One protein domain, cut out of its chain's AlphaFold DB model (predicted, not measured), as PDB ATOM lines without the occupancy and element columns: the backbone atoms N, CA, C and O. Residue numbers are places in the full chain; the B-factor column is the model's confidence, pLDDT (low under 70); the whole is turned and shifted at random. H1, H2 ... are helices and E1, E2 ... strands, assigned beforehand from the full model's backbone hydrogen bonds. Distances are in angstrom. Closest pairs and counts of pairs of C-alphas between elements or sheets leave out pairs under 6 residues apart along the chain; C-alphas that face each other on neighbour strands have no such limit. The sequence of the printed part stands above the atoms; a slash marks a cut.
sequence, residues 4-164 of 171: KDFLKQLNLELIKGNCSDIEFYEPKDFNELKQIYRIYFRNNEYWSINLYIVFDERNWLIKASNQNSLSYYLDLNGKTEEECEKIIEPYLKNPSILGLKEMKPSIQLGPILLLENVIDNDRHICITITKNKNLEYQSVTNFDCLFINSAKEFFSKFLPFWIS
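This is residues 4 to 164 of the 171 residues of an uncharacterized protein of Spiroplasma cantharicola (UniProt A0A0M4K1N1). Look first for a twisted six-stranded sheet, E1, E2, E3, E4, E7 and E8, curled round the short helix H3, with H1 covering E1 and E3 on the opposite face and H4 running along E4. At one end of the longest axis the hairpin of E5 and E6, with H2 next to E5, makes a smaller second part. The 161 printed residues hold, in order, H1, E1 to E6, H2, H3, E7, E8 and H4, of mixed class, helices and strands; the large sheet is branched and mixed, the small one antiparallel. The whole is compact, with a radius of gyration of the C-alphas of 16.3 A, and elongated, spanning 46 by 30 by 27 A.

Start at E3, residues 33 to 42: E1, residues 20 to 24, and E2, residues 28 to 30, lie on one side of it, and E4, residues 48 to 56, on the other side. These three are antiparallel to E3; find N 20 and O 42 at 2.8 A, N 30 and O 33 at 2.8 A, and N 39 and O 51 at 2.9 A, within hydrogen-bond range. E2, E3 and E4 form a meander, each strand the antiparallel neighbour of the one before. E7, residues 123 to 130, is parallel to E4, with N 52 and O 125 at 2.8 A; E8, residues 145 to 148, is parallel to E7, with N 146 and O 126 at 2.8 A. H1, residues 4 to 16, is on this sheet at a height of 10.0 A, along the strands. H3, residues 109 to 116, is on the opposite face; its closest C-alpha pair with E7 is Pro 111 and Cys 126, 6.0 A. H4, residues 151 to 163, has a height of 8.6 A over the sheet. H1 and H4 only just touch, with 3 pairs of C-alphas within 8 A, the closest being Leu 14 and Ile 163, 6.6 A. E5, residues 60 to 65, and E6, residues 68 to 75, form a hairpin, with N 63 and O 72 at 2.8 A. The closest C-alphas of E5 and H2, residues 81 to 93, are those of Leu 61 and Ile 88, 7.3 A. Every O i to N i+4 pair is within range in H1 and H3, against 7 of 9 in H2 and 5 of 9 in H4.

Find C-alpha 4 at (217.470, 307.392, 238.624), where H1 begins its 18.5 A. E3 covers 25.3 A, E4 25.7 A, E7 22.1 A and E6 20.8 A. H2 covers 18.6 A, and H4 16.0 A to C-alpha 163 at (232.173, 312.435, 225.304).

The C-alphas farthest apart, Tyr 46 and Gly 78, are 47.4 A apart. The printed part has no cut; the links H2 to H3 and E7 to E8 are long. Mean pLDDT of the printed part is 88.4; residues 141 to 143 are under 70.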
ATOM      1  N   LYS A   4     216.914 308.734 238.866       90.81
ATOM      2  CA  LYS A   4     217.470 307.392 238.624       90.81
ATOM      3  C   LYS A   4     217.548 307.060 237.137       90.81
ATOM      4  O   LYS A   4     218.544 306.492 236.694       90.81
ATOM      5  N   ASP A   5     216.527 307.427 236.370       93.69
ATOM      6  CA  ASP A   5     216.511 307.207 234.924       93.69
ATOM      7  C   ASP A   5     217.492 308.138 234.210       93.69
ATOM      8  O   ASP A   5     218.170 307.698 233.283       93.69
ATOM      9  N   PHE A   6     217.659 309.373 234.704       94.31
ATOM     10  CA  PHE A   6     218.704 310.287 234.236       94.31
ATOM     11  C   PHE A   6     220.089 309.650 234.345       94.31
ATOM     12  O   PHE A   6     220.827 309.593 233.365       94.31
ATOM     13  N   LEU A   7     220.441 309.145 235.529       95.19
ATOM     14  CA  LEU A   7     221.771 308.593 235.790       95.19
ATOM     15  C   LEU A   7     222.016 307.297 235.008       95.19
ATOM     16  O   LEU A   7     223.103 307.101 234.466       95.19
ATOM     17  N   LYS A   8     220.995 306.441 234.875       95.56
ATOM     18  CA  LYS A   8     221.066 305.257 234.005       95.56
ATOM     19  C   LYS A   8     221.315 305.644 232.552       95.56
ATOM     20  O   LYS A   8     222.178 305.054 231.910       95.56
ATOM     21  N   GLN A   9     220.575 306.627 232.038       96.06
ATOM     22  CA  GLN A   9     220.759 307.108 230.674       96.06
ATOM     23  C   GLN A   9     222.149 307.722 230.484       96.06
ATOM     24  O   GLN A   9     222.803 307.417 229.493       96.06
ATOM     25  N   LEU A  10     222.638 308.507 231.447       96.56
ATOM     26  CA  LEU A  10     223.999 309.043 231.430       96.56
ATOM     27  C   LEU A  10     225.042 307.934 231.331       96.56
ATOM     28  O   LEU A  10     225.889 307.991 230.448       96.56
ATOM     29  N   ASN A  11     224.940 306.892 232.157       96.31
ATOM     30  CA  ASN A  11     225.859 305.760 232.078       96.31
ATOM     31  C   ASN A  11     225.839 305.095 230.689       96.31
ATOM     32  O   ASN A  11     226.887 304.808 230.118       96.31
ATOM     33  N   LEU A  12     224.648 304.889 230.117       96.25
ATOM     34  CA  LEU A  12     224.511 304.313 228.777       96.25
ATOM     35  C   LEU A  12     225.155 305.189 227.699       96.25
ATOM     36  O   LEU A  12     225.828 304.659 226.819       96.25
ATOM     37  N   GLU A  13     224.957 306.506 227.749       95.50
ATOM     38  CA  GLU A  13     225.551 307.429 226.779       95.50
ATOM     39  C   GLU A  13     227.077 307.508 226.926       95.50
ATOM     40  O   GLU A  13     227.773 307.470 225.914       95.50
ATOM     41  N   LEU A  14     227.613 307.512 228.151       95.44
ATOM     42  CA  LEU A  14     229.062 307.472 228.392       95.44
ATOM     43  C   LEU A  14     229.698 306.185 227.837       95.44
ATOM     44  O   LEU A  14     230.718 306.252 227.152       95.44
ATOM     45  N   ILE A  15     229.068 305.024 228.060       94.12
ATOM     46  CA  ILE A  15     229.542 303.732 227.532       94.12
ATOM     47  C   ILE A  15     229.498 303.711 226.000       94.12
ATOM     48  O   ILE A  15     230.484 303.348 225.362       94.12
ATOM     49  N   LYS A  16     228.378 304.120 225.385       93.44
ATOM     50  CA  LYS A  16     228.272 304.242 223.914       93.44
ATOM     51  C   LYS A  16     229.310 305.206 223.351       93.44
ATOM     52  O   LYS A  16     229.781 305.038 222.230       93.44
ATOM     53  N   GLY A  17     229.631 306.218 224.143       91.69
ATOM     54  CA  GLY A  17     230.638 307.215 223.884       91.69
ATOM     55  C   GLY A  17     232.076 306.729 223.981       91.69
ATOM     56  O   GLY A  17     232.944 307.549 223.739       91.69
ATOM     57  N   ASN A  18     232.338 305.458 224.318       91.00
ATOM     58  CA  ASN A  18     233.667 304.891 224.598       91.00
ATOM     59  C   ASN A  18     234.424 305.564 225.762       91.00
ATOM     60  O   ASN A  18     235.643 305.428 225.870       91.00
ATOM     61  N   CYS A  19     233.710 306.237 226.669       94.69
ATOM     62  CA  CYS A  19     234.320 306.752 227.890       94.69
ATOM     63  C   CYS A  19     234.790 305.596 228.790       94.69
ATOM     64  O   CYS A  19     234.196 304.516 228.814       94.69
ATOM     65  N   SER A  20     235.850 305.840 229.553       95.00
ATOM     66  CA  SER A  20     236.459 304.886 230.485       95.00
ATOM     67  C   SER A  20     236.434 305.418 231.917       95.00
ATOM     68  O   SER A  20     236.058 306.568 232.143       95.00
ATOM     69  N   ASP A  21     236.784 304.563 232.883       95.19
ATOM     70  CA  ASP A  21     236.849 304.897 234.312       95.19
ATOM     71  C   ASP A  21     235.581 305.613 234.826       95.19
ATOM     72  O   ASP A  21     235.656 306.610 235.533       95.19
ATOM     73  N   ILE A  22     234.400 305.140 234.407       96.69
ATOM     74  CA  ILE A  22     233.117 305.768 234.745       96.69
ATOM     75  C   ILE A  22     232.749 305.432 236.195       96.69
ATOM     76  O   ILE A  22     232.477 304.276 236.523       96.69
ATOM     77  N   GLU A  23     232.666 306.451 237.046       97.12
ATOM     78  CA  GLU A  23     232.344 306.322 238.466       97.12
ATOM     79  C   GLU A  23     231.178 307.235 238.857       97.12
ATOM     80  O   GLU A  23     231.181 308.437 238.595       97.12
ATOM     81  N   PHE A  24     230.182 306.660 239.534       95.94
ATOM     82  CA  PHE A  24     229.065 307.392 240.125       95.94
ATOM     83  C   PHE A  24     229.238 307.409 241.639       95.94
ATOM     84  O   PHE A  24     229.221 306.359 242.282       95.94
ATOM     85  N   TYR A  25     229.377 308.601 242.209       93.88
ATOM     86  CA  TYR A  25     229.499 308.765 243.650       93.88
ATOM     87  C   TYR A  25     228.128 308.974 244.288       93.88
ATOM     88  O   TYR A  25     227.199 309.501 243.669       93.88
ATOM     89  N   GLU A  26     228.014 308.593 245.559       89.44
ATOM     90  CA  GLU A  26     226.829 308.907 246.351       89.44
ATOM     91  C   GLU A  26     226.613 310.426 246.432       89.44
ATOM     92  O   GLU A  26     227.589 311.178 246.558       89.44
ATOM     93  N   PRO A  27     225.350 310.888 246.362       92.25
ATOM     94  CA  PRO A  27     225.052 312.305 246.413       92.25
ATOM     95  C   PRO A  27     225.449 312.894 247.765       92.25
ATOM     96  O   PRO A  27     225.219 312.287 248.813       92.25
ATOM     97  N   LYS A  28     226.024 314.097 247.742       90.38
ATOM     98  CA  LYS A  28     226.443 314.818 248.950       90.38
ATOM     99  C   LYS A  28     225.860 316.218 248.986       90.38
ATOM    100  O   LYS A  28     225.601 316.822 247.947       90.38
ATOM    101  N   ASP A  29     225.695 316.731 250.194       89.06
ATOM    102  CA  ASP A  29     225.329 318.122 250.420       89.06
ATOM    103  C   ASP A  29     226.600 318.979 250.523       89.06
ATOM    104  O   ASP A  29     227.617 318.545 251.069       89.06
ATOM    105  N   PHE A  30     226.540 320.204 250.008       81.75
ATOM    106  CA  PHE A  30     227.607 321.197 250.103       81.75
ATOM    107  C   PHE A  30     227.000 322.589 250.293       81.75
ATOM    108  O   PHE A  30     226.379 323.143 249.384       81.75
ATOM    109  N   ASN A  31     227.190 323.176 251.476       80.00
ATOM    110  CA  ASN A  31     226.540 324.431 251.868       80.00
ATOM    111  C   ASN A  31     225.012 324.371 251.634       80.00
ATOM    112  O   ASN A  31     224.326 323.545 252.229       80.00
ATOM    113  N   GLU A  32     224.475 325.239 250.775       76.06
ATOM    114  CA  GLU A  32     223.047 325.286 250.425       76.06
ATOM    115  C   GLU A  32     222.665 324.341 249.273       76.06
ATOM    116  O   GLU A  32     221.477 324.134 249.012       76.06
ATOM    117  N   LEU A  33     223.650 323.760 248.580       81.31
ATOM    118  CA  LEU A  33     223.414 322.772 247.538       81.31
ATOM    119  C   LEU A  33     223.175 321.408 248.172       81.31
ATOM    120  O   LEU A  33     224.021 320.882 248.894       81.31
ATOM    121  N   LYS A  34     222.019 320.824 247.872       85.12
ATOM    122  CA  LYS A  34     221.628 319.511 248.376       85.12
ATOM    123  C   LYS A  34     221.666 318.481 247.264       85.12
ATOM    124  O   LYS A  34     221.356 318.809 246.120       85.12
ATOM    125  N   GLN A  35     221.984 317.242 247.627       89.69
ATOM    126  CA  GLN A  35     221.962 316.086 246.727       89.69
ATOM    127  C   GLN A  35     222.766 316.304 245.432       89.69
ATOM    128  O   GLN A  35     222.259 316.123 244.326       89.69
ATOM    129  N   ILE A  36     224.031 316.705 245.561       91.94
ATOM    130  CA  ILE A  36     224.935 316.882 244.422       91.94
ATOM    131  C   ILE A  36     225.428 315.511 243.975       91.94
ATOM    132  O   ILE A  36     226.162 314.841 244.703       91.94
ATOM    133  N   TYR A  37     225.058 315.105 242.766       95.25
ATOM    134  CA  TYR A  37     225.515 313.864 242.152       95.25
ATOM    135  C   TYR A  37     226.845 314.112 241.449       95.25
ATOM    136  O   TYR A  37     226.891 314.873 240.486       95.25
ATOM    137  N   ARG A  38     227.922 313.466 241.905       95.50
ATOM    138  CA  ARG A  38     229.211 313.503 241.205       95.50
ATOM    139  C   ARG A  38     229.335 312.292 240.287       95.50
ATOM    140  O   ARG A  38     229.131 311.159 240.725       95.50
ATOM    141  N   ILE A  39     229.709 312.544 239.040       96.62
ATOM    142  CA  ILE A  39     230.032 311.524 238.049       96.62
ATOM    143  C   ILE A  39     231.419 311.834 237.504       96.62
ATOM    144  O   ILE A  39     231.637 312.918 236.966       96.62
ATOM    145  N   TYR A  40     232.340 310.892 237.654       96.38
ATOM    146  CA  TYR A  40     233.665 310.953 237.054       96.38
ATOM    147  C   TYR A  40     233.719 310.033 235.835       96.38
ATOM    148  O   TYR A  40     233.091 308.974 235.828       96.38
ATOM    149  N   PHE A  41     234.441 310.444 234.799       96.56
ATOM    150  CA  PHE A  41     234.800 309.589 233.673       96.56
ATOM    151  C   PHE A  41     236.007 310.161 232.930       96.56
ATOM    152  O   PHE A  41     236.292 311.358 232.995       96.56
ATOM    153  N   ARG A  42     236.678 309.310 232.155       95.00
ATOM    154  CA  ARG A  42     237.633 309.726 231.128       95.00
ATOM    155  C   ARG A  42     236.993 309.647 229.757       95.00
ATOM    156  O   ARG A  42     236.443 308.608 229.393       95.00
ATOM    157  N   ASN A  43     237.067 310.729 228.994       91.62
ATOM    158  CA  ASN A  43     236.559 310.733 227.625       91.62
ATOM    159  C   ASN A  43     237.520 310.036 226.644       91.62
ATOM    160  O   ASN A  43     238.586 309.546 227.020       91.62
ATOM    161  N   ASN A  44     237.157 310.038 225.361       85.12
ATOM    162  CA  ASN A  44     237.950 309.421 224.290       85.12
ATOM    163  C   ASN A  44     239.304 310.093 224.033       85.12
ATOM    164  O   ASN A  44     240.159 309.518 223.366       85.12
ATOM    165  N   GLU A  45     239.493 311.302 224.551       85.00
ATOM    166  CA  GLU A  45     240.737 312.066 224.461       85.00
ATOM    167  C   GLU A  45     241.569 311.951 225.744       85.00
ATOM    168  O   GLU A  45     242.562 312.655 225.914       85.00
ATOM    169  N   TYR A  46     241.178 311.037 226.643       85.12
ATOM    170  CA  TYR A  46     241.798 310.791 227.943       85.12
ATOM    171  C   TYR A  46     241.763 311.992 228.900       85.12
ATOM    172  O   TYR A  46     242.538 312.046 229.855       85.12
ATOM    173  N   TRP A  47     240.844 312.938 228.697       90.75
ATOM    174  CA  TRP A  47     240.567 313.969 229.691       90.75
ATOM    175  C   TRP A  47     239.720 313.396 230.820       90.75
ATOM    176  O   TRP A  47     238.645 312.846 230.579       90.75
ATOM    177  N   SER A  48     240.197 313.573 232.049       93.75
ATOM    178  CA  SER A  48     239.431 313.347 233.272       93.75
ATOM    179  C   SER A  48     238.370 314.434 233.441       93.75
ATOM    180  O   SER A  48     238.691 315.626 233.453       93.75
ATOM    181  N   ILE A  49     237.107 314.034 233.569       93.19
ATOM    182  CA  ILE A  49     235.961 314.938 233.685       93.19
ATOM    183  C   ILE A  49     235.157 314.568 234.928       93.19
ATOM    184  O   ILE A  49     234.776 313.415 235.119       93.19
ATOM    185  N   ASN A  50     234.861 315.574 235.745       94.25
ATOM    186  CA  ASN A  50     234.007 315.492 236.919       94.25
ATOM    187  C   ASN A  50     232.760 316.354 236.692       94.25
ATOM    188  O   ASN A  50     232.830 317.584 236.665       94.25
ATOM    189  N   LEU A  51     231.605 315.708 236.546       94.94
ATOM    190  CA  LEU A  51     230.310 316.380 236.502       94.94
ATOM    191  C   LEU A  51     229.693 316.398 237.895       94.94
ATOM    192  O   LEU A  51     229.464 315.342 238.481       94.94
ATOM    193  N   TYR A  52     229.367 317.586 238.389       94.81
ATOM    194  CA  TYR A  52     228.603 317.798 239.615       94.81
ATOM    195  C   TYR A  52     227.189 318.222 239.231       94.81
ATOM    196  O   TYR A  52     226.975 319.352 238.809       94.81
ATOM    197  N   ILE A  53     226.220 317.316 239.324       94.50
ATOM    198  CA  ILE A  53     224.850 317.547 238.860       94.50
ATOM    199  C   ILE A  53     223.931 317.808 240.051       94.50
ATOM    200  O   ILE A  53     223.846 317.004 240.977       94.50
ATOM    201  N   VAL A  54     223.200 318.916 239.986       93.12
ATOM    202  CA  VAL A  54     222.162 319.315 240.938       93.12
ATOM    203  C   VAL A  54     220.829 319.368 240.207       93.12
ATOM    204  O   VAL A  54     220.734 319.941 239.123       93.12
ATOM    205  N   PHE A  55     219.783 318.796 240.799       91.12
ATOM    206  CA  PHE A  55     218.421 318.882 240.275       91.12
ATOM    207  C   PHE A  55     217.647 319.937 241.062       91.12
ATOM    208  O   PHE A  55     217.363 319.765 242.246       91.12
ATOM    209  N   ASP A  56     217.319 321.049 240.411       89.12
ATOM    210  CA  ASP A  56     216.538 322.117 241.020       89.12
ATOM    211  C   ASP A  56     215.043 321.896 240.774       89.12
ATOM    212  O   ASP A  56     214.494 322.269 239.735       89.12
ATOM    213  N   GLU A  57     214.383 321.274 241.751       87.12
ATOM    214  CA  GLU A  57     212.960 320.916 241.690       87.12
ATOM    215  C   GLU A  57     212.009 322.054 242.099       87.12
ATOM    216  O   GLU A  57     210.783 321.904 242.024       87.12
ATOM    217  N   ARG A  58     212.548 323.204 242.528       88.12
ATOM    218  CA  ARG A  58     211.744 324.358 242.952       88.12
ATOM    219  C   ARG A  58     210.866 324.852 241.804       88.12
ATOM    220  O   ARG A  58     211.303 324.975 240.660       88.12
ATOM    221  N   ASN A  59     209.603 325.155 242.117       89.12
ATOM    222  CA  ASN A  59     208.669 325.673 241.126       89.12
ATOM    223  C   ASN A  59     208.794 327.190 240.991       89.12
ATOM    224  O   ASN A  59     207.999 327.957 241.525       89.12
ATOM    225  N   TRP A  60     209.823 327.615 240.279       91.06
ATOM    226  CA  TRP A  60     210.109 329.022 240.056       91.06
ATOM    227  C   TRP A  60     210.635 329.267 238.650       91.06
ATOM    228  O   TRP A  60     211.142 328.358 237.994       91.06
ATOM    229  N   LEU A  61     210.497 330.494 238.179       90.69
ATOM    230  CA  LEU A  61     211.154 330.970 236.974       90.69
ATOM    231  C   LEU A  61     212.457 331.642 237.385       90.69
ATOM    232  O   LEU A  61     212.428 332.487 238.275       90.69
ATOM    233  N   ILE A  62     213.575 331.295 236.753       91.69
ATOM    234  CA  ILE A  62     214.880 331.876 237.088       91.69
ATOM    235  C   ILE A  62     215.502 332.584 235.889       91.69
ATOM    236  O   ILE A  62     215.270 332.208 234.740       91.69
ATOM    237  N   LYS A  63     216.327 333.590 236.170       91.62
ATOM    238  CA  LYS A  63     217.232 334.240 235.220       91.62
ATOM    239  C   LYS A  63     218.627 334.247 235.834       91.62
ATOM    240  O   LYS A  63     218.900 335.055 236.722       91.62
ATOM    241  N   ALA A  64     219.478 333.334 235.381       90.00
ATOM    242  CA  ALA A  64     220.844 333.164 235.878       90.00
ATOM    243  C   ALA A  64     221.808 332.927 234.708       90.00
ATOM    244  O   ALA A  64     221.526 332.092 233.855       90.00
ATOM    245  N   SER A  65     222.938 333.634 234.649       86.31
ATOM    246  CA  SER A  65     223.957 333.482 233.592       86.31
ATOM    247  C   SER A  65     225.192 332.781 234.131       86.31
ATOM    248  O   SER A  65     225.748 333.271 235.100       86.31
ATOM    249  N   ASN A  66     225.714 331.760 233.461       82.88
ATOM    250  CA  ASN A  66     227.016 331.156 233.781       82.88
ATOM    251  C   ASN A  66     228.204 332.137 233.948       82.88
ATOM    252  O   ASN A  66     229.239 331.722 234.451       82.88
ATOM    253  N   GLN A  67     228.084 333.403 233.533       77.94
ATOM    254  CA  GLN A  67     229.131 334.426 233.656       77.94
ATOM    255  C   GLN A  67     228.850 335.498 234.716       77.94
ATOM    256  O   GLN A  67     229.745 336.267 235.057       77.94
ATOM    257  N   ASN A  68     227.611 335.611 235.198       78.88
ATOM    258  CA  ASN A  68     227.210 336.679 236.107       78.88
ATOM    259  C   ASN A  68     226.643 336.090 237.392       78.88
ATOM    260  O   ASN A  68     225.574 335.479 237.369       78.88
ATOM    261  N   SER A  69     227.315 336.386 238.506       80.62
ATOM    262  CA  SER A  69     226.931 335.959 239.849       80.62
ATOM    263  C   SER A  69     225.585 336.513 240.308       80.62
ATOM    264  O   SER A  69     225.081 336.062 241.330       80.62
ATOM    265  N   LEU A  70     224.976 337.474 239.614       87.44
ATOM    266  CA  LEU A  70     223.643 337.976 239.935       87.44
ATOM    267  C   LEU A  70     222.557 337.085 239.324       87.44
ATOM    268  O   LEU A  70     222.585 336.759 238.139       87.44
ATOM    269  N   SER A  71     221.568 336.709 240.133       92.19
ATOM    270  CA  SER A  71     220.449 335.870 239.698       92.19
ATOM    271  C   SER A  71     219.114 336.448 240.150       92.19
ATOM    272  O   SER A  71     219.008 337.031 241.231       92.19
ATOM    273  N   TYR A  72     218.092 336.257 239.321       94.06
ATOM    274  CA  TYR A  72     216.723 336.680 239.603       94.06
ATOM    275  C   TYR A  72     215.766 335.499 239.553       94.06
ATOM    276  O   TYR A  72     216.008 334.528 238.833       94.06
ATOM    277  N   TYR A  73     214.652 335.611 240.271       94.06
ATOM    278  CA  TYR A  73     213.613 334.594 240.281       94.06
ATOM    279  C   TYR A  73     212.200 335.166 240.400       94.06
ATOM    280  O   TYR A  73     211.984 336.282 240.872       94.06
ATOM    281  N   LEU A  74     211.223 334.354 240.013       93.19
ATOM    282  CA  LEU A  74     209.809 334.538 240.302       93.19
ATOM    283  C   LEU A  74     209.252 333.217 240.833       93.19
ATOM    284  O   LEU A  74     209.353 332.187 240.172       93.19
ATOM    285  N   ASP A  75     208.678 333.248 242.033       92.56
ATOM    286  CA  ASP A  75     208.042 332.080 242.643       92.56
ATOM    287  C   ASP A  75     206.715 331.757 241.932       92.56
ATOM    288  O   ASP A  75     205.871 332.640 241.757       92.56
ATOM    289  N   LEU A  76     206.547 330.501 241.514       91.44
ATOM    290  CA  LEU A  76     205.353 329.983 240.842       91.44
ATOM    291  C   LEU A  76     204.589 328.976 241.718       91.44
ATOM    292  O   LEU A  76     203.686 328.285 241.244       91.44
ATOM    293  N   ASN A  77     204.934 328.846 242.998       91.88
ATOM    294  CA  ASN A  77     204.212 327.982 243.923       91.88
ATOM    295  C   ASN A  77     202.722 328.360 243.991       91.88
ATOM    296  O   ASN A  77     202.347 329.531 244.034       91.88
ATOM    297  N   GLY A  78     201.861 327.339 243.992       88.62
ATOM    298  CA  GLY A  78     200.405 327.511 243.990       88.62
ATOM    299  C   GLY A  78     199.793 327.861 242.629       88.62
ATOM    300  O   GLY A  78     198.587 328.084 242.572       88.62
ATOM    301  N   LYS A  79     200.587 327.903 241.550       89.94
ATOM    302  CA  LYS A  79     200.100 328.037 240.171       89.94
ATOM    303  C   LYS A  79     199.887 326.676 239.515       89.94
ATOM    304  O   LYS A  79     200.635 325.736 239.781       89.94
ATOM    305  N   THR A  80     198.887 326.579 238.644       90.25
ATOM    306  CA  THR A  80     198.707 325.413 237.768       90.25
ATOM    307  C   THR A  80     199.747 325.408 236.645       90.25
ATOM    308  O   THR A  80     200.422 326.410 236.402       90.25
ATOM    309  N   GLU A  81     199.886 324.284 235.943       86.00
ATOM    310  CA  GLU A  81     200.797 324.169 234.795       86.00
ATOM    311  C   GLU A  81     200.438 325.173 233.686       86.00
ATOM    312  O   GLU A  81     201.297 325.938 233.250       86.00
ATOM    313  N   GLU A  82     199.151 325.285 233.333       89.25
ATOM    314  CA  GLU A  82     198.667 326.268 232.350       89.25
ATOM    315  C   GLU A  82     198.929 327.723 232.779       89.25
ATOM    316  O   GLU A  82     199.221 328.587 231.949       89.25
ATOM    317  N   GLU A  83     198.805 328.030 234.074       89.38
ATOM    318  CA  GLU A  83     199.132 329.358 234.595       89.38
ATOM    319  C   GLU A  83     200.634 329.633 234.519       89.38
ATOM    320  O   GLU A  83     201.035 330.736 234.144       89.38
ATOM    321  N   CYS A  84     201.462 328.638 234.848       88.12
ATOM    322  CA  CYS A  84     202.911 328.747 234.734       88.12
ATOM    323  C   CYS A  84     203.315 329.035 233.285       88.12
ATOM    324  O   CYS A  84     204.077 329.968 233.049       88.12
ATOM    325  N   GLU A  85     202.765 328.312 232.308       86.06
ATOM    326  CA  GLU A  85     203.057 328.541 230.888       86.06
ATOM    327  C   GLU A  85     202.696 329.962 230.441       86.06
ATOM    328  O   GLU A  85     203.530 330.648 229.842       86.06
ATOM    329  N   LYS A  86     201.505 330.452 230.811       89.00
ATOM    330  CA  LYS A  86     201.063 331.828 230.511       89.00
ATOM    331  C   LYS A  86     201.971 332.893 231.124       89.00
ATOM    332  O   LYS A  86     202.115 333.972 230.551       89.00
ATOM    333  N   ILE A  87     202.570 332.613 232.282       88.12
ATOM    334  CA  ILE A  87     203.529 333.514 232.934       88.12
ATOM    335  C   ILE A  87     204.896 333.442 232.256       88.12
ATOM    336  O   ILE A  87     205.532 334.476 232.089       88.12
ATOM    337  N   ILE A  88     205.362 332.252 231.878       86.56
ATOM    338  CA  ILE A  88     206.708 332.027 231.333       86.56
ATOM    339  C   ILE A  88     206.823 332.543 229.893       86.56
ATOM    340  O   ILE A  88     207.843 333.138 229.531       86.56
ATOM    341  N   GLU A  89     205.791 332.347 229.068       86.38
ATOM    342  CA  GLU A  89     205.827 332.652 227.633       86.38
ATOM    343  C   GLU A  89     206.232 334.114 227.313       86.38
ATOM    344  O   GLU A  89     207.101 334.308 226.455       86.38
ATOM    345  N   PRO A  90     205.715 335.152 228.005       88.38
ATOM    346  CA  PRO A  90     206.153 336.534 227.803       88.38
ATOM    347  C   PRO A  90     207.648 336.762 228.062       88.38
ATOM    348  O   PRO A  90     208.297 337.448 227.271       88.38
ATOM    349  N   TYR A  91     208.210 336.173 229.124       87.06
ATOM    350  CA  TYR A  91     209.630 336.339 229.460       87.06
ATOM    351  C   TYR A  91     210.552 335.636 228.460       87.06
ATOM    352  O   TYR A  91     211.666 336.099 228.225       87.06
ATOM    353  N   LEU A  92     210.093 334.541 227.844       82.25
ATOM    354  CA  LEU A  92     210.844 333.870 226.779       82.25
ATOM    355  C   LEU A  92     210.885 334.685 225.482       82.25
ATOM    356  O   LEU A  92     211.845 334.560 224.725       82.25
ATOM    357  N   LYS A  93     209.854 335.498 225.215       83.12
ATOM    358  CA  LYS A  93     209.789 336.378 224.035       83.12
ATOM    359  C   LYS A  93     210.565 337.676 224.243       83.12
ATOM    360  O   LYS A  93     211.229 338.131 223.320       83.12
ATOM    361  N   ASN A  94     210.485 338.254 225.441       81.94
ATOM    362  CA  ASN A  94     211.140 339.508 225.801       81.94
ATOM    363  C   ASN A  94     211.912 339.337 227.118       81.94
ATOM    364  O   ASN A  94     211.291 339.361 228.185       81.94
ATOM    365  N   PRO A  95     213.252 339.207 227.072       73.81
ATOM    366  CA  PRO A  95     214.072 339.069 228.268       73.81
ATOM    367  C   PRO A  95     213.983 340.344 229.119       73.81
ATOM    368  O   PRO A  95     214.645 341.341 228.850       73.81
ATOM    369  N   SER A  96     213.147 340.319 230.153       81.31
ATOM    370  CA  SER A  96     212.956 341.427 231.090       81.31
ATOM    371  C   SER A  96     213.172 340.949 232.519       81.31
ATOM    372  O   SER A  96     212.901 339.795 232.848       81.31
ATOM    373  N   ILE A  97     213.656 341.851 233.372       86.44
ATOM    374  CA  ILE A  97     213.735 341.633 234.821       86.44
ATOM    375  C   ILE A  97     212.497 342.155 235.557       86.44
ATOM    376  O   ILE A  97     212.377 341.968 236.765       86.44
ATOM    377  N   LEU A  98     211.580 342.834 234.858       87.75
ATOM    378  CA  LEU A  98     210.388 343.412 235.472       87.75
ATOM    379  C   LEU A  98     209.547 342.309 236.123       87.75
ATOM    380  O   LEU A  98     209.185 341.349 235.459       87.75
ATOM    381  N   GLY A  99     209.231 342.460 237.410       88.00
ATOM    382  CA  GLY A  99     208.467 341.466 238.169       88.00
ATOM    383  C   GLY A  99     209.302 340.306 238.725       88.00
ATOM    384  O   GLY A  99     208.803 339.582 239.586       88.00
ATOM    385  N   LEU A 100     210.568 340.161 238.316       92.88
ATOM    386  CA  LEU A 100     211.506 339.235 238.948       92.88
ATOM    387  C   LEU A 100     212.106 339.866 240.212       92.88
ATOM    388  O   LEU A 100     212.330 341.076 240.287       92.88
ATOM    389  N   LYS A 101     212.392 339.035 241.211       94.19
ATOM    390  CA  LYS A 101     213.078 339.418 242.448       94.19
ATOM    391  C   LYS A 101     214.538 339.001 242.381       94.19
ATOM    392  O   LYS A 101     214.851 337.925 241.883       94.19
ATOM    393  N   GLU A 102     215.429 339.834 242.902       93.56
ATOM    394  CA  GLU A 102     216.835 339.470 243.086       93.56
ATOM    395  C   GLU A 102     216.965 338.352 244.132       93.56
ATOM    396  O   GLU A 102     216.309 338.391 245.177       93.56
ATOM    397  N   MET A 103     217.805 337.354 243.855       90.69
ATOM    398  CA  MET A 103     218.096 336.260 244.782       90.69
ATOM    399  C   MET A 103     219.225 336.633 245.740       90.69
ATOM    400  O   MET A 103     220.291 337.075 245.311       90.69
ATOM    401  N   LYS A 104     219.020 336.392 247.040       84.19
ATOM    402  CA  LYS A 104     220.055 336.529 248.072       84.19
ATOM    403  C   LYS A 104     220.094 335.258 248.942       84.19
ATOM    404  O   LYS A 104     219.113 335.041 249.654       84.19
ATOM    405  N   PRO A 105     221.180 334.455 248.918       82.44
ATOM    406  CA  PRO A 105     222.331 334.530 248.006       82.44
ATOM    407  C   PRO A 105     221.994 334.074 246.574       82.44
ATOM    408  O   PRO A 105     220.921 333.534 246.301       82.44
ATOM    409  N   SER A 106     222.923 334.311 245.645       84.44
ATOM    410  CA  SER A 106     222.804 333.838 244.264       84.44
ATOM    411  C   SER A 106     222.842 332.314 244.179       84.44
ATOM    412  O   SER A 106     223.643 331.670 244.856       84.44
ATOM    413  N   ILE A 107     222.055 331.743 243.266       86.50
ATOM    414  CA  ILE A 107     222.041 330.301 242.977       86.50
ATOM    415  C   ILE A 107     223.389 329.783 242.442       86.50
ATOM    416  O   ILE A 107     223.652 328.586 242.495       86.50
ATOM    417  N   GLN A 108     224.262 330.672 241.968       85.69
ATOM    418  CA  GLN A 108     225.603 330.322 241.496       85.69
ATOM    419  C   GLN A 108     226.648 330.267 242.596       85.69
ATOM    420  O   GLN A 108     227.698 329.665 242.394       85.69
ATOM    421  N   LEU A 109     226.376 330.873 243.754       86.31
ATOM    422  CA  LEU A 109     227.362 330.956 244.824       86.31
ATOM    423  C   LEU A 109     227.781 329.560 245.297       86.31
ATOM    424  O   LEU A 109     228.966 329.288 245.422       86.31
ATOM    425  N   GLY A 110     226.817 328.659 245.504       86.44
ATOM    426  CA  GLY A 110     227.091 327.271 245.882       86.44
ATOM    427  C   GLY A 110     227.981 326.539 244.867       86.44
ATOM    428  O   GLY A 110     229.035 326.049 245.266       86.44
ATOM    429  N   PRO A 111     227.597 326.486 243.575       88.31
ATOM    430  CA  PRO A 111     228.416 325.898 242.519       88.31
ATOM    431  C   PRO A 111     229.828 326.480 242.416       88.31
ATOM    432  O   PRO A 111     230.781 325.718 242.321       88.31
ATOM    433  N   ILE A 112     229.974 327.808 242.471       86.69
ATOM    434  CA  ILE A 112     231.286 328.471 242.405       86.69
ATOM    435  C   ILE A 112     232.152 328.034 243.586       86.69
ATOM    436  O   ILE A 112     233.250 327.528 243.383       86.69
ATOM    437  N   LEU A 113     231.623 328.129 244.810       87.06
ATOM    438  CA  LEU A 113     232.345 327.709 246.011       87.06
ATOM    439  C   LEU A 113     232.707 326.218 245.980       87.06
ATOM    440  O   LEU A 113     233.749 325.832 246.500       87.06
ATOM    441  N   LEU A 114     231.858 325.362 245.406       88.44
ATOM    442  CA  LEU A 114     232.162 323.938 245.248       88.44
ATOM    443  C   LEU A 114     233.395 323.752 244.361       88.44
ATOM    444  O   LEU A 114     234.306 323.025 244.744       88.44
ATOM    445  N   LEU A 115     233.417 324.412 243.204       88.19
ATOM    446  CA  LEU A 115     234.485 324.278 242.215       88.19
ATOM    447  C   LEU A 115     235.798 324.894 242.702       88.19
ATOM    448  O   LEU A 115     236.846 324.288 242.521       88.19
ATOM    449  N   GLU A 116     235.748 326.031 243.399       85.88
ATOM    450  CA  GLU A 116     236.931 326.660 244.008       85.88
ATOM    451  C   GLU A 116     237.622 325.764 245.052       85.88
ATOM    452  O   GLU A 116     238.821 325.904 245.291       85.88
ATOM    453  N   ASN A 117     236.893 324.828 245.670       85.31
ATOM    454  CA  ASN A 117     237.455 323.883 246.639       85.31
ATOM    455  C   ASN A 117     238.131 322.664 245.998       85.31
ATOM    456  O   ASN A 117     238.746 321.870 246.715       85.31
ATOM    457  N   VAL A 118     238.016 322.485 244.681       84.38
ATOM    458  CA  VAL A 118     238.620 321.358 243.973       84.38
ATOM    459  C   VAL A 118     239.799 321.865 243.154       84.38
ATOM    460  O   VAL A 118     239.635 322.588 242.178       84.38
ATOM    461  N   ILE A 119     241.008 321.503 243.583       77.12
ATOM    462  CA  ILE A 119     242.255 321.935 242.947       77.12
ATOM    463  C   ILE A 119     243.020 320.690 242.502       77.12
ATOM    464  O   ILE A 119     243.773 320.093 243.273       77.12
ATOM    465  N   ASP A 120     242.812 320.301 241.250       86.44
ATOM    466  CA  ASP A 120     243.556 319.251 240.558       86.44
ATOM    467  C   ASP A 120     243.614 319.557 239.040       86.44
ATOM    468  O   ASP A 120     243.293 320.667 238.614       86.44
ATOM    469  N   ASN A 121     244.095 318.608 238.229       85.06
ATOM    470  CA  ASN A 121     244.221 318.770 236.772       85.06
ATOM    471  C   ASN A 121     243.000 318.252 235.986       85.06
ATOM    472  O   ASN A 121     243.028 318.245 234.752       85.06
ATOM    473  N   ASP A 122     241.960 317.781 236.673       90.06
ATOM    474  CA  ASP A 122     240.738 317.303 236.046       90.06
ATOM    475  C   ASP A 122     239.839 318.483 235.656       90.06
ATOM    476  O   ASP A 122     239.940 319.603 236.160       90.06
ATOM    477  N   ARG A 123     238.905 318.229 234.740       90.12
ATOM    478  CA  ARG A 123     237.894 319.215 234.357       90.12
ATOM    479  C   ARG A 123     236.672 319.080 235.257       90.12
ATOM    480  O   ARG A 123     235.946 318.092 235.160       90.12
ATOM    481  N   HIS A 124     236.430 320.080 236.097       91.56
ATOM    482  CA  HIS A 124     235.285 320.127 237.011       91.56
ATOM    483  C   HIS A 124     234.183 321.007 236.450       91.56
ATOM    484  O   HIS A 124     234.423 322.159 236.105       91.56
ATOM    485  N   ILE A 125     232.971 320.466 236.350       91.31
ATOM    486  CA  ILE A 125     231.831 321.185 235.779       91.31
ATOM    487  C   ILE A 125     230.632 320.996 236.694       91.31
ATOM    488  O   ILE A 125     230.167 319.870 236.892       91.31
ATOM    489  N   CYS A 126     230.094 322.094 237.220       92.31
ATOM    490  CA  CYS A 126     228.849 322.053 237.977       92.31
ATOM    491  C   CYS A 126     227.652 322.337 237.066       92.31
ATOM    492  O   CYS A 126     227.639 323.302 236.308       92.31
ATOM    493  N   ILE A 127     226.621 321.503 237.141       92.62
ATOM    494  CA  ILE A 127     225.446 321.551 236.276       92.62
ATOM    495  C   ILE A 127     224.206 321.568 237.151       92.62
ATOM    496  O   ILE A 127     223.957 320.640 237.910       92.62
ATOM    497  N   THR A 128     223.385 322.598 237.001       92.00
ATOM    498  CA  THR A 128     222.059 322.662 237.612       92.00
ATOM    499  C   THR A 128     221.010 322.360 236.552       92.00
ATOM    500  O   THR A 128     220.845 323.124 235.602       92.00
ATOM    501  N   ILE A 129     220.289 321.254 236.705       90.88
ATOM    502  CA  ILE A 129     219.144 320.910 235.865       90.88
ATOM    503  C   ILE A 129     217.904 321.540 236.485       90.88
ATOM    504  O   ILE A 129     217.479 321.144 237.568       90.88
ATOM    505  N   THR A 130     217.338 322.538 235.816       89.06
ATOM    506  CA  THR A 130     216.226 323.331 236.341       89.06
ATOM    507  C   THR A 130     214.888 322.733 235.929       89.06
ATOM    508  O   THR A 130     214.716 322.296 234.791       89.06
ATOM    509  N   LYS A 131     213.911 322.738 236.844       86.38
ATOM    510  CA  LYS A 131     212.539 322.301 236.544       86.38
ATOM    511  C   LYS A 131     211.882 323.145 235.451       86.38
ATOM    512  O   LYS A 131     211.281 322.603 234.530       86.38
ATOM    513  N   ASN A 132     212.002 324.467 235.566       86.75
ATOM    514  CA  ASN A 132     211.504 325.420 234.579       86.75
ATOM    515  C   ASN A 132     212.662 325.978 233.749       86.75
ATOM    516  O   ASN A 132     213.814 326.001 234.190       86.75
ATOM    517  N   LYS A 133     212.351 326.462 232.546       86.00
ATOM    518  CA  LYS A 133     213.345 327.035 231.638       86.00
ATOM    519  C   LYS A 133     213.969 328.302 232.234       86.00
ATOM    520  O   LYS A 133     213.255 329.243 232.571       86.00
ATOM    521  N   ASN A 134     215.297 328.335 232.309       89.12
ATOM    522  CA  ASN A 134     216.065 329.535 232.606       89.12
ATOM    523  C   ASN A 134     215.824 330.586 231.512       89.12
ATOM    524  O   ASN A 134     215.889 330.295 230.314       89.12
ATOM    525  N   LEU A 135     215.541 331.812 231.937       89.75
ATOM    526  CA  LEU A 135     215.285 332.951 231.060       89.75
ATOM    527  C   LEU A 135     216.548 333.489 230.387       89.75
ATOM    528  O   LEU A 135     216.453 334.284 229.455       89.75
ATOM    529  N   GLU A 136     217.722 333.087 230.866       87.75
ATOM    530  CA  GLU A 136     218.999 333.447 230.269       87.75
ATOM    531  C   GLU A 136     219.540 332.302 229.413       87.75
ATOM    532  O   GLU A 136     219.610 331.149 229.855       87.75
ATOM    533  N   TYR A 137     219.969 332.620 228.192       83.00
ATOM    534  CA  TYR A 137     220.638 331.642 227.344       83.00
ATOM    535  C   TYR A 137     221.981 331.240 227.960       83.00
ATOM    536  O   TYR A 137     222.786 332.094 228.321       83.00
ATOM    537  N   GLN A 138     222.234 329.933 228.053       84.00
ATOM    538  CA  GLN A 138     223.512 329.411 228.528       84.00
ATOM    539  C   GLN A 138     224.359 328.952 227.346       84.00
ATOM    540  O   GLN A 138     223.963 328.053 226.600       84.00
ATOM    541  N   SER A 139     225.534 329.559 227.177       74.50
ATOM    542  CA  SER A 139     226.482 329.138 226.144       74.50
ATOM    543  C   SER A 139     227.211 327.878 226.574       74.50
ATOM    544  O   SER A 139     228.009 327.966 227.497       74.50
ATOM    545  N   VAL A 140     227.009 326.763 225.858       71.38
ATOM    546  CA  VAL A 140     227.589 325.427 226.127       71.38
ATOM    547  C   VAL A 140     229.129 325.323 226.074       71.38
ATOM    548  O   VAL A 140     229.673 324.236 226.247       71.38
ATOM    549  N   THR A 141     229.837 326.433 225.874       67.69
ATOM    550  CA  THR A 141     231.290 326.468 225.649       67.69
ATOM    551  C   THR A 141     232.098 327.217 226.719       67.69
ATOM    552  O   THR A 141     233.320 327.205 226.638       67.69
ATOM    553  N   ASN A 142     231.471 327.879 227.702       62.84
ATOM    554  CA  ASN A 142     232.152 328.817 228.619       62.84
ATOM    555  C   ASN A 142     231.938 328.456 230.114       62.84
ATOM    556  O   ASN A 142     231.129 329.141 230.744       62.84
ATOM    557  N   PHE A 143     232.568 327.423 230.713       64.94
ATOM    558  CA  PHE A 143     232.051 326.912 232.005       64.94
ATOM    559  C   PHE A 143     232.986 326.616 233.168       64.94
ATOM    560  O   PHE A 143     233.795 325.699 233.098       64.94
ATOM    561  N   ASP A 144     232.606 327.227 234.293       71.19
ATOM    562  CA  ASP A 144     232.729 326.683 235.645       71.19
ATOM    563  C   ASP A 144     231.367 326.084 236.102       71.19
ATOM    564  O   ASP A 144     231.275 324.916 236.476       71.19
ATOM    565  N   CYS A 145     230.247 326.814 235.953       84.50
ATOM    566  CA  CYS A 145     228.885 326.347 236.281       84.50
ATOM    567  C   CYS A 145     227.892 326.547 235.116       84.50
ATOM    568  O   CYS A 145     227.956 327.549 234.408       84.50
ATOM    569  N   LEU A 146     226.923 325.638 234.939       90.00
ATOM    570  CA  LEU A 146     225.944 325.646 233.844       90.00
ATOM    571  C   LEU A 146     224.507 325.360 234.320       90.00
ATOM    572  O   LEU A 146     224.280 324.468 235.131       90.00
ATOM    573  N   PHE A 147     223.517 326.058 233.752       89.75
ATOM    574  CA  PHE A 147     222.085 325.781 233.948       89.75
ATOM    575  C   PHE A 147     221.476 325.092 232.719       89.75
ATOM    576  O   PHE A 147     221.547 325.614 231.609       89.75
ATOM    577  N   ILE A 148     220.844 323.934 232.894       89.12
ATOM    578  CA  ILE A 148     220.246 323.166 231.797       89.12
ATOM    579  C   ILE A 148     218.756 322.972 232.040       89.12
ATOM    580  O   ILE A 148     218.338 322.483 233.083       89.12
ATOM    581  N   ASN A 149     217.950 323.293 231.032       83.81
ATOM    582  CA  ASN A 149     216.495 323.362 231.175       83.81
ATOM    583  C   ASN A 149     215.796 322.002 231.076       83.81
ATOM    584  O   ASN A 149     214.599 321.897 231.319       83.81
ATOM    585  N   SER A 150     216.490 320.968 230.594       81.31
ATOM    586  CA  SER A 150     215.917 319.629 230.462       81.31
ATOM    587  C   SER A 150     216.985 318.555 230.312       81.31
ATOM    588  O   SER A 150     218.060 318.790 229.761       81.31
ATOM    589  N   ALA A 151     216.633 317.327 230.679       87.56
ATOM    590  CA  ALA A 151     217.459 316.164 230.375       87.56
ATOM    591  C   ALA A 151     217.707 315.995 228.868       87.56
ATOM    592  O   ALA A 151     218.807 315.649 228.451       87.56
ATOM    593  N   LYS A 152     216.710 316.305 228.028       88.19
ATOM    594  CA  LYS A 152     216.872 316.280 226.570       88.19
ATOM    595  C   LYS A 152     217.986 317.225 226.126       88.19
ATOM    596  O   LYS A 152     218.827 316.838 225.321       88.19
ATOM    597  N   GLU A 153     217.998 318.453 226.637       87.19
ATOM    598  CA  GLU A 153     219.045 319.432 226.340       87.19
ATOM    599  C   GLU A 153     220.413 318.975 226.853       87.19
ATOM    600  O   GLU A 153     221.394 319.070 226.115       87.19
ATOM    601  N   PHE A 154     220.463 318.386 228.051       91.62
ATOM    602  CA  PHE A 154     221.681 317.783 228.588       91.62
ATOM    603  C   PHE A 154     222.261 316.736 227.625       91.62
ATOM    604  O   PHE A 154     223.397 316.879 227.182       91.62
ATOM    605  N   PHE A 155     221.480 315.723 227.237       92.81
ATOM    606  CA  PHE A 155     221.984 314.607 226.427       92.81
ATOM    607  C   PHE A 155     222.229 314.961 224.960       92.81
ATOM    608  O   PHE A 155     223.135 314.414 224.345       92.81
ATOM    609  N   SER A 156     221.425 315.854 224.379       89.62
ATOM    610  CA  SER A 156     221.529 316.176 222.947       89.62
ATOM    611  C   SER A 156     222.477 317.329 222.636       89.62
ATOM    612  O   SER A 156     222.979 317.399 221.516       89.62
ATOM    613  N   LYS A 157     222.706 318.243 223.589       87.62
ATOM    614  CA  LYS A 157     223.545 319.425 223.366       87.62
ATOM    615  C   LYS A 157     224.783 319.429 224.237       87.62
ATOM    616  O   LYS A 157     225.853 319.626 223.695       87.62
ATOM    617  N   PHE A 158     224.656 319.235 225.548       90.06
ATOM    618  CA  PHE A 158     225.786 319.401 226.468       90.06
ATOM    619  C   PHE A 158     226.725 318.188 226.489       90.06
ATOM    620  O   PHE A 158     227.906 318.318 226.179       90.06
ATOM    621  N   LEU A 159     226.205 317.007 226.837       91.75
ATOM    622  CA  LEU A 159     227.003 315.800 227.051       91.75
ATOM    623  C   LEU A 159     227.887 315.418 225.845       91.75
ATOM    624  O   LEU A 159     229.035 315.034 226.073       91.75
ATOM    625  N   PRO A 160     227.437 315.563 224.579       90.62
ATOM    626  CA  PRO A 160     228.263 315.219 223.428       90.62
ATOM    627  C   PRO A 160     229.605 315.958 223.373       90.62
ATOM    628  O   PRO A 160     230.581 315.342 222.965       90.62
ATOM    629  N   PHE A 161     229.687 317.216 223.835       87.00
ATOM    630  CA  PHE A 161     230.953 317.970 223.879       87.00
ATOM    631  C   PHE A 161     232.009 317.324 224.781       87.00
ATOM    632  O   PHE A 161     233.200 317.521 224.572       87.00
ATOM    633  N   TRP A 162     231.570 316.561 225.779       88.38
ATOM    634  CA  TRP A 162     232.435 315.970 226.794       88.38
ATOM    635  C   TRP A 162     232.769 314.509 226.513       88.38
ATOM    636  O   TRP A 162     233.793 314.024 226.979       88.38
ATOM    637  N   ILE A 163     231.946 313.823 225.720       88.81
ATOM    638  CA  ILE A 163     232.173 312.435 225.304       88.81
ATOM    639  C   ILE A 163     233.126 312.357 224.106       88.81
ATOM    640  O   ILE A 163     234.042 311.533 224.080       88.81
ATOM    641  N   SER A 164     232.915 313.211 223.107       72.69
ATOM    642  CA  SER A 164     233.774 313.309 221.933       72.69
ATOM    643  C   SER A 164     233.816 314.765 221.503       72.69
ATOM    644  O   SER A 164     232.778 315.296 221.095       72.69
TER     645      SER A 164